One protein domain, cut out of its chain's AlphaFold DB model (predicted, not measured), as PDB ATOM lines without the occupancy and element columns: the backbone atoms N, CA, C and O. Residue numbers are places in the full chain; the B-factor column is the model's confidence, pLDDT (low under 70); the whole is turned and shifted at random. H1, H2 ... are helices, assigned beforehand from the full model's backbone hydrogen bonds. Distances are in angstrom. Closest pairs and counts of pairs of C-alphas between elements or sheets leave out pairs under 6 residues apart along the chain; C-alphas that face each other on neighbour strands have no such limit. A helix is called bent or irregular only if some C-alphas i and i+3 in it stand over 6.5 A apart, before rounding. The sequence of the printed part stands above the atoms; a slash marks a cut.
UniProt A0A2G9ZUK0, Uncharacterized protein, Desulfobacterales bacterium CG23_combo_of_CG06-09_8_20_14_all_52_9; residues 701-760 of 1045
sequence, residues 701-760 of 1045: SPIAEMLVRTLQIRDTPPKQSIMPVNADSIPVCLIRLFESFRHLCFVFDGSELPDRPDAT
ATOM      1  N   SER A 701     118.655  84.197  84.003       84.50
ATOM      2  CA  SER A 701     119.350  84.249  85.310       84.50
ATOM      3  C   SER A 701     119.587  85.671  85.833       84.50
ATOM      4  O   SER A 701     119.219  85.929  86.977       84.50
ATOM      5  N   PRO A 702     120.085  86.637  85.027       84.00
ATOM      6  CA  PRO A 702     120.335  87.989  85.527       84.00
ATOM      7  C   PRO A 702     119.077  88.695  86.048       84.00
ATOM      8  O   PRO A 702     119.120  89.323  87.101       84.00
ATOM      9  N   ILE A 703     117.936  88.566  85.358       86.31
ATOM     10  CA  ILE A 703     116.680  89.214  85.771       86.31
ATOM     11  C   ILE A 703     116.097  88.508  86.999       86.31
ATOM     12  O   ILE A 703     115.651  89.168  87.940       86.31
ATOM     13  N   ALA A 704     116.130  87.173  87.016       88.00
ATOM     14  CA  ALA A 704     115.677  86.395  88.165       88.00
ATOM     15  C   ALA A 704     116.481  86.752  89.428       88.00
ATOM     16  O   ALA A 704     115.899  87.019  90.480       88.00
ATOM     17  N   GLU A 705     117.810  86.845  89.319       85.88
ATOM     18  CA  GLU A 705     118.694  87.272  90.406       85.88
ATOM     19  C   GLU A 705     118.393  88.698  90.879       85.88
ATOM     20  O   GLU A 705     118.381  88.947  92.086       85.88
ATOM     21  N   MET A 706     118.104  89.630  89.960       85.25
ATOM     22  CA  MET A 706     117.697  90.993  90.321       85.25
ATOM     23  C   MET A 706     116.412  90.998  91.144       85.25
ATOM     24  O   MET A 706     116.382  91.618  92.205       85.25
ATOM     25  N   LEU A 707     115.378  90.270  90.716       87.88
ATOM     26  CA  LEU A 707     114.122  90.177  91.465       87.88
ATOM     27  C   LEU A 707     114.327  89.556  92.847       87.88
ATOM     28  O   LEU A 707     113.809  90.077  93.833       87.88
ATOM     29  N   VAL A 708     115.123  88.485  92.944       86.38
ATOM     30  CA  VAL A 708     115.465  87.862  94.232       86.38
ATOM     31  C   VAL A 708     116.180  88.859  95.143       86.38
ATOM     32  O   VAL A 708     115.835  88.962  96.320       86.38
ATOM     33  N   ARG A 709     117.126  89.647  94.617       84.69
ATOM     34  CA  ARG A 709     117.783  90.712  95.387       84.69
ATOM     35  C   ARG A 709     116.793  91.792  95.810       84.69
ATOM     36  O   ARG A 709     116.820  92.191  96.966       84.69
ATOM     37  N   THR A 710     115.883  92.235  94.944       86.25
ATOM     38  CA  THR A 710     114.847  93.219  95.310       86.25
ATOM     39  C   THR A 710     113.908  92.694  96.399       86.25
ATOM     40  O   THR A 710     113.518  93.444  97.294       86.25
ATOM     41  N   LEU A 711     113.598  91.397  96.403       85.31
ATOM     42  CA  LEU A 711     112.869  90.776  97.507       85.31
ATOM     43  C   LEU A 711     113.682  90.738  98.804       85.31
ATOM     44  O   LEU A 711     113.135  91.012  99.865       85.31
ATOM     45  N   GLN A 712     114.980  90.432  98.746       85.81
ATOM     46  CA  GLN A 712     115.850  90.501  99.929       85.81
ATOM     47  C   GLN A 712     115.926  91.929 100.471       85.81
ATOM     48  O   GLN A 712     115.886  92.133 101.686       85.81
ATOM     49  N   ILE A 713     115.966  92.908  99.560       86.06
ATOM     50  CA  ILE A 713     115.886  94.320  99.896       86.06
ATOM     51  C   ILE A 713     114.604  94.601 100.655       86.06
ATOM     52  O   ILE A 713     114.693  95.382 101.574       86.06
ATOM     53  N   ARG A 714     113.444  94.004 100.373       84.44
ATOM     54  CA  ARG A 714     112.220  94.262 101.162       84.44
ATOM     55  C   ARG A 714     112.429  94.016 102.658       84.44
ATOM     56  O   ARG A 714     112.059  94.851 103.486       84.44
ATOM     57  N   ASP A 715     113.059  92.894 102.993       83.31
ATOM     58  CA  ASP A 715     113.133  92.408 104.371       83.31
ATOM     59  C   ASP A 715     114.374  92.937 105.106       83.31
ATOM     60  O   ASP A 715     114.297  93.266 106.288       83.31
ATOM     61  N   THR A 716     115.506  93.094 104.412       86.31
ATOM     62  CA  THR A 716     116.785  93.505 105.020       86.31
ATOM     63  C   THR A 716     117.389  94.720 104.304       86.31
ATOM     64  O   THR A 716     117.435  94.728 103.073       86.31
ATOM     65  N   PRO A 717     117.852  95.763 105.025       88.38
ATOM     66  CA  PRO A 717     118.531  96.898 104.403       88.38
ATOM     67  C   PRO A 717     119.885  96.439 103.833       88.38
ATOM     68  O   PRO A 717     120.726  95.940 104.590       88.38
ATOM     69  N   PRO A 718     120.123  96.571 102.518       87.88
ATOM     70  CA  PRO A 718     121.390  96.156 101.930       87.88
ATOM     71  C   PRO A 718     122.499  97.154 102.296       87.88
ATOM     72  O   PRO A 718     122.264  98.360 102.358       87.88
ATOM     73  N   LYS A 719     123.736  96.674 102.493       86.50
ATOM     74  CA  LYS A 719     124.905  97.568 102.647       86.50
ATOM     75  C   LYS A 719     125.224  98.295 101.340       86.50
ATOM     76  O   LYS A 719     125.475  99.493 101.338       86.50
ATOM     77  N   GLN A 720     125.174  97.552 100.239       86.88
ATOM     78  CA  GLN A 720     125.431  98.042  98.893       86.88
ATOM     79  C   GLN A 720     124.300  97.595  97.979       86.88
ATOM     80  O   GLN A 720     123.849  96.450  98.052       86.88
ATOM     81  N   SER A 721     123.851  98.498  97.118       82.56
ATOM     82  CA  SER A 721     122.822  98.230  96.126       82.56
ATOM     83  C   SER A 721     123.472  98.227  94.747       82.56
ATOM     84  O   SER A 721     123.793  99.283  94.212       82.56
ATOM     85  N   ILE A 722     123.715  97.040  94.188       80.56
ATOM     86  CA  ILE A 722     124.456  96.843  92.930       80.56
ATOM     87  C   ILE A 722     123.480  96.475  91.810       80.56
ATOM     88  O   ILE A 722     122.708  95.525  91.969       80.56
ATOM     89  N   MET A 723     123.569  97.159  90.669       76.44
ATOM     90  CA  MET A 723     122.978  96.676  89.421       76.44
ATOM     91  C   MET A 723     123.926  95.653  88.786       76.44
ATOM     92  O   MET A 723     125.112  95.952  88.629       76.44
ATOM     93  N   PRO A 724     123.474  94.436  88.449       68.12
ATOM     94  CA  PRO A 724     124.295  93.542  87.647       68.12
ATOM     95  C   PRO A 724     124.614  94.192  86.295       68.12
ATOM     96  O   PRO A 724     123.769  94.844  85.683       68.12
ATOM     97  N   VAL A 725     125.858  94.017  85.856       61.97
ATOM     98  CA  VAL A 725     126.351  94.526  84.576       61.97
ATOM     99  C   VAL A 725     125.799  93.655  83.449       61.97
ATOM    100  O   VAL A 725     125.878  92.432  83.530       61.97
ATOM    101  N   ASN A 726     125.292  94.308  82.404       61.12
ATOM    102  CA  ASN A 726     124.951  93.744  81.098       61.12
ATOM    103  C   ASN A 726     124.029  92.520  81.109       61.12
ATOM    104  O   ASN A 726     124.462  91.372  81.038       61.12
ATOM    105  N   ALA A 727     122.731  92.785  81.011       54.19
ATOM    106  CA  ALA A 727     121.879  91.936  80.195       54.19
ATOM    107  C   ALA A 727     121.381  92.798  79.035       54.19
ATOM    108  O   ALA A 727     120.425  93.564  79.179       54.19
ATOM    109  N   ASP A 728     122.078  92.695  77.903       52.66
ATOM    110  CA  ASP A 728     121.648  93.223  76.610       52.66
ATOM    111  C   ASP A 728     120.340  92.520  76.242       52.66
ATOM    112  O   ASP A 728     120.357  91.465  75.613       52.66
ATOM    113  N   SER A 729     119.226  93.005  76.805       69.62
ATOM    114  CA  SER A 729     117.823  92.660  76.523       69.62
ATOM    115  C   SER A 729     116.859  92.878  77.707       69.62
ATOM    116  O   SER A 729     115.682  92.598  77.530       69.62
ATOM    117  N   ILE A 730     117.249  93.382  78.894       81.88
ATOM    118  CA  ILE A 730     116.241  93.633  79.958       81.88
ATOM    119  C   ILE A 730     115.222  94.692  79.488       81.88
ATOM    120  O   ILE A 730     115.629  95.770  79.046       81.88
ATOM    121  N   PRO A 731     113.903  94.456  79.639       86.19
ATOM    122  CA  PRO A 731     112.896  95.469  79.356       86.19
ATOM    123  C   PRO A 731     113.148  96.776  80.114       86.19
ATOM    124  O   PRO A 731     113.333  96.775  81.333       86.19
ATOM    125  N   VAL A 732     113.065  97.911  79.414       86.19
ATOM    126  CA  VAL A 732     113.305  99.248  79.992       86.19
ATOM    127  C   VAL A 732     112.430  99.512  81.224       86.19
ATOM    128  O   VAL A 732     112.890 100.151  82.169       86.19
ATOM    129  N   CYS A 733     111.192  98.999  81.263       85.75
ATOM    130  CA  CYS A 733     110.331  99.150  82.442       85.75
ATOM    131  C   CYS A 733     110.868  98.414  83.675       85.75
ATOM    132  O   CYS A 733     110.811  98.972  84.768       85.75
ATOM    133  N   LEU A 734     111.456  97.224  83.514       86.50
ATOM    134  CA  LEU A 734     112.089  96.507  84.619       86.50
ATOM    135  C   LEU A 734     113.364  97.214  85.082       86.50
ATOM    136  O   LEU A 734     113.560  97.363  86.281       86.50
ATOM    137  N   ILE A 735     114.196  97.718  84.162       86.94
ATOM    138  CA  ILE A 735     115.386  98.509  84.527       86.94
ATOM    139  C   ILE A 735     114.975  99.716  85.373       86.94
ATOM    140  O   ILE A 735     115.524  99.931  86.453       86.94
ATOM    141  N   ARG A 736     113.969 100.471  84.911       87.56
ATOM    142  CA  ARG A 736     113.430 101.617  85.650       87.56
ATOM    143  C   ARG A 736     112.927 101.207  87.024       87.56
ATOM    144  O   ARG A 736     113.268 101.880  87.984       87.56
ATOM    145  N   LEU A 737     112.192 100.099  87.123       87.94
ATOM    146  CA  LEU A 737     111.710  99.558  88.392       87.94
ATOM    147  C   LEU A 737     112.857  99.219  89.353       87.94
ATOM    148  O   LEU A 737     112.807  99.571  90.532       87.94
ATOM    149  N   PHE A 738     113.898  98.545  88.868       88.19
ATOM    150  CA  PHE A 738     115.041  98.186  89.696       88.19
ATOM    151  C   PHE A 738     115.787  99.425  90.177       88.19
ATOM    152  O   PHE A 738     115.988  99.560  91.382       88.19
ATOM    153  N   GLU A 739     116.101 100.365  89.285       88.62
ATOM    154  CA  GLU A 739     116.694 101.658  89.653       88.62
ATOM    155  C   GLU A 739     115.833 102.412  90.667       88.62
ATOM    156  O   GLU A 739     116.327 102.901  91.685       88.62
ATOM    157  N   SER A 740     114.516 102.380  90.469       90.12
ATOM    158  CA  SER A 740     113.513 102.872  91.406       90.12
ATOM    159  C   SER A 740     113.777 102.375  92.831       90.12
ATOM    160  O   SER A 740     113.860 103.180  93.760       90.12
ATOM    161  N   PHE A 741     113.947 101.062  93.018       91.06
ATOM    162  CA  PHE A 741     114.230 100.468  94.325       91.06
ATOM    163  C   PHE A 741     115.642 100.768  94.826       91.06
ATOM    164  O   PHE A 741     115.812 100.988  96.027       91.06
ATOM    165  N   ARG A 742     116.648 100.818  93.943       90.56
ATOM    166  CA  ARG A 742     118.030 101.159  94.321       90.56
ATOM    167  C   ARG A 742     118.104 102.565  94.912       90.56
ATOM    168  O   ARG A 742     118.667 102.742  95.992       90.56
ATOM    169  N   HIS A 743     117.466 103.530  94.257       92.62
ATOM    170  CA  HIS A 743     117.345 104.911  94.718       92.62
ATOM    171  C   HIS A 743     116.659 105.000  96.083       92.62
ATOM    172  O   HIS A 743     117.115 105.718  96.973       92.62
ATOM    173  N   LEU A 744     115.591 104.226  96.284       93.75
ATOM    174  CA  LEU A 744     114.896 104.177  97.568       93.75
ATOM    175  C   LEU A 744     115.769 103.553  98.672       93.75
ATOM    176  O   LEU A 744     115.753 104.057  99.792       93.75
ATOM    177  N   CYS A 745     116.587 102.537  98.378       92.50
ATOM    178  CA  CYS A 745     117.559 101.998  99.346       92.50
ATOM    179  C   CYS A 745     118.611 103.037  99.734       92.50
ATOM    180  O   CYS A 745     118.886 103.227 100.917       92.50
ATOM    181  N   PHE A 746     119.167 103.744  98.749       93.69
ATOM    182  CA  PHE A 746     120.131 104.815  98.993       93.69
ATOM    183  C   PHE A 746     119.546 105.878  99.932       93.69
ATOM    184  O   PHE A 746     120.146 106.218 100.951       93.69
ATOM    185  N   VAL A 747     118.324 106.339  99.656       94.25
ATOM    186  CA  VAL A 747     117.697 107.402 100.448       94.25
ATOM    187  C   VAL A 747     117.238 106.912 101.823       94.25
ATOM    188  O   VAL A 747     117.625 107.482 102.846       94.25
ATOM    189  N   PHE A 748     116.418 105.862 101.876       93.81
ATOM    190  CA  PHE A 748     115.782 105.425 103.120       93.81
ATOM    191  C   PHE A 748     116.703 104.573 103.994       93.81
ATOM    192  O   PHE A 748     116.646 104.682 105.223       93.81
ATOM    193  N   ASP A 749     117.562 103.740 103.405       92.44
ATOM    194  CA  ASP A 749     118.457 102.836 104.139       92.44
ATOM    195  C   ASP A 749     119.893 103.342 104.256       92.44
ATOM    196  O   ASP A 749     120.609 102.866 105.134       92.44
ATOM    197  N   GLY A 750     120.290 104.347 103.468       90.38
ATOM    198  CA  GLY A 750     121.675 104.820 103.442       90.38
ATOM    199  C   GLY A 750     122.623 103.826 102.772       90.38
ATOM    200  O   GLY A 750     123.811 103.821 103.079       90.38
ATOM    201  N   SER A 751     122.097 102.947 101.916       92.00
ATOM    202  CA  SER A 751     122.891 101.980 101.157       92.00
ATOM    203  C   SER A 751     123.819 102.688 100.173       92.00
ATOM    204  O   SER A 751     123.416 103.664  99.549       92.00
ATOM    205  N   GLU A 752     125.025 102.167  99.966       90.12
ATOM    206  CA  GLU A 752     125.937 102.693  98.944       90.12
ATOM    207  C   GLU A 752     125.487 102.275  97.534       90.12
ATOM    208  O   GLU A 752     124.921 101.189  97.345       90.12
ATOM    209  N   LEU A 753     125.784 103.120  96.540       89.19
ATOM    210  CA  LEU A 753     125.646 102.836  95.108       89.19
ATOM    211  C   LEU A 753     127.057 102.694  94.506       89.19
ATOM    212  O   LEU A 753     127.650 103.701  94.122       89.19
ATOM    213  N   PRO A 754     127.653 101.484  94.462       86.19
ATOM    214  CA  PRO A 754     129.078 101.319  94.140       86.19
ATOM    215  C   PRO A 754     129.465 101.750  92.717       86.19
ATOM    216  O   PRO A 754     130.601 102.130  92.465       86.19
ATOM    217  N   ASP A 755     128.512 101.686  91.793       85.12
ATOM    218  CA  ASP A 755     128.591 102.139  90.402       85.12
ATOM    219  C   ASP A 755     128.365 103.652  90.240       85.12
ATOM    220  O   ASP A 755     128.655 104.207  89.182       85.12
ATOM    221  N   ARG A 756     127.857 104.331  91.276       88.00
ATOM    222  CA  ARG A 756     127.631 105.782  91.311       88.00
ATOM    223  C   ARG A 756     128.109 106.353  92.654       88.00
ATOM    224  O   ARG A 756     127.289 106.874  93.414       88.00
ATOM    225  N   PRO A 757     129.417 106.272  92.966       86.81
ATOM    226  CA  PRO A 757     129.941 106.694  94.267       86.81
ATOM    227  C   PRO A 757     129.705 108.185  94.552       86.81
ATOM    228  O   PRO A 757     129.581 108.573  95.710       86.81
ATOM    229  N   ASP A 758     129.574 109.000  93.500       88.44
ATOM    230  CA  ASP A 758     129.346 110.446  93.593       88.44
ATOM    231  C   ASP A 758     127.855 110.839  93.604       88.44
ATOM    232  O   ASP A 758     127.526 112.027  93.580       88.44
ATOM    233  N   ALA A 759     126.926 109.870  93.611       88.62
ATOM    234  CA  ALA A 759     125.495 110.163  93.604       88.62
ATOM    235  C   ALA A 759     125.080 110.921  94.874       88.62
ATOM    236  O   ALA A 759     125.262 110.456  96.001       88.62
ATOM    237  N   THR A 760     124.467 112.090  94.689       91.00
ATOM    238  CA  THR A 760     123.950 112.908  95.793       91.00
ATOM    239  C   THR A 760     122.451 112.686  95.989       91.00
ATOM    240  O   THR A 760     121.732 112.326  95.057       91.00
TER     241      THR A 760
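What this domain is: This is residues 701 to 760 of the 1045 residues of an uncharacterized protein of Desulfobacterales bacterium CG23_combo_of_CG06-09_8_20_14_all_52_9 (UniProt A0A2G9ZUK0). Two helices of similar length, H1 and H2, lie side by side at a slant and run the same way, meeting over a limited part of H2. A long loop, residues 716 to 731, runs back along one side of the pair from the end of H1 to the beginning of H2, and the last residues, 750 to 760, form a tail that folds back from the end of H2. The printed part has 60 residues with two named helices, in the order H1, H2, and no named strand; the class is all helix. It is compact, with a radius of gyration of the C-alphas of 11.2 A, and its C-alphas span 29 by 26 by 16 A.

How they stand to each other: H1, residues 701 to 715, and H2, residues 732 to 749, touch, with 4 pairs of C-alphas within 8 A. Their closest C-alphas are those of Thr 710 and Phe 741, 7.3 A apart. H2 touches H1 with residues 738 to 745 alone. Their lines stand at a shallow tilt of 31 degrees, the same way, and their centres are 11.8 A apart. In H2 every O i to N i+4 pair is within hydrogen-bond range; in H1 it is 10 of 11.

Where its parts are: H1 begins at C-alpha 701, at (119.350, 84.249, 85.310), and is 21.6 A long from first to last C-alpha. H2, the longest helix with 18 residues, measures 24.9 A from C-alpha 732, at (113.305, 99.248, 79.992), to C-alpha 749, at (118.457, 102.836, 104.139). Neither helix is bent.

The domain as a whole: The two C-alphas farthest apart are those of Ser 701 and Thr 760, at 30.9 A. The printed part has no cut. The link from H1 to H2 is long, with 16 residues. The mean pLDDT of the printed part is 84.9, and residues 724 to 729 are under 70.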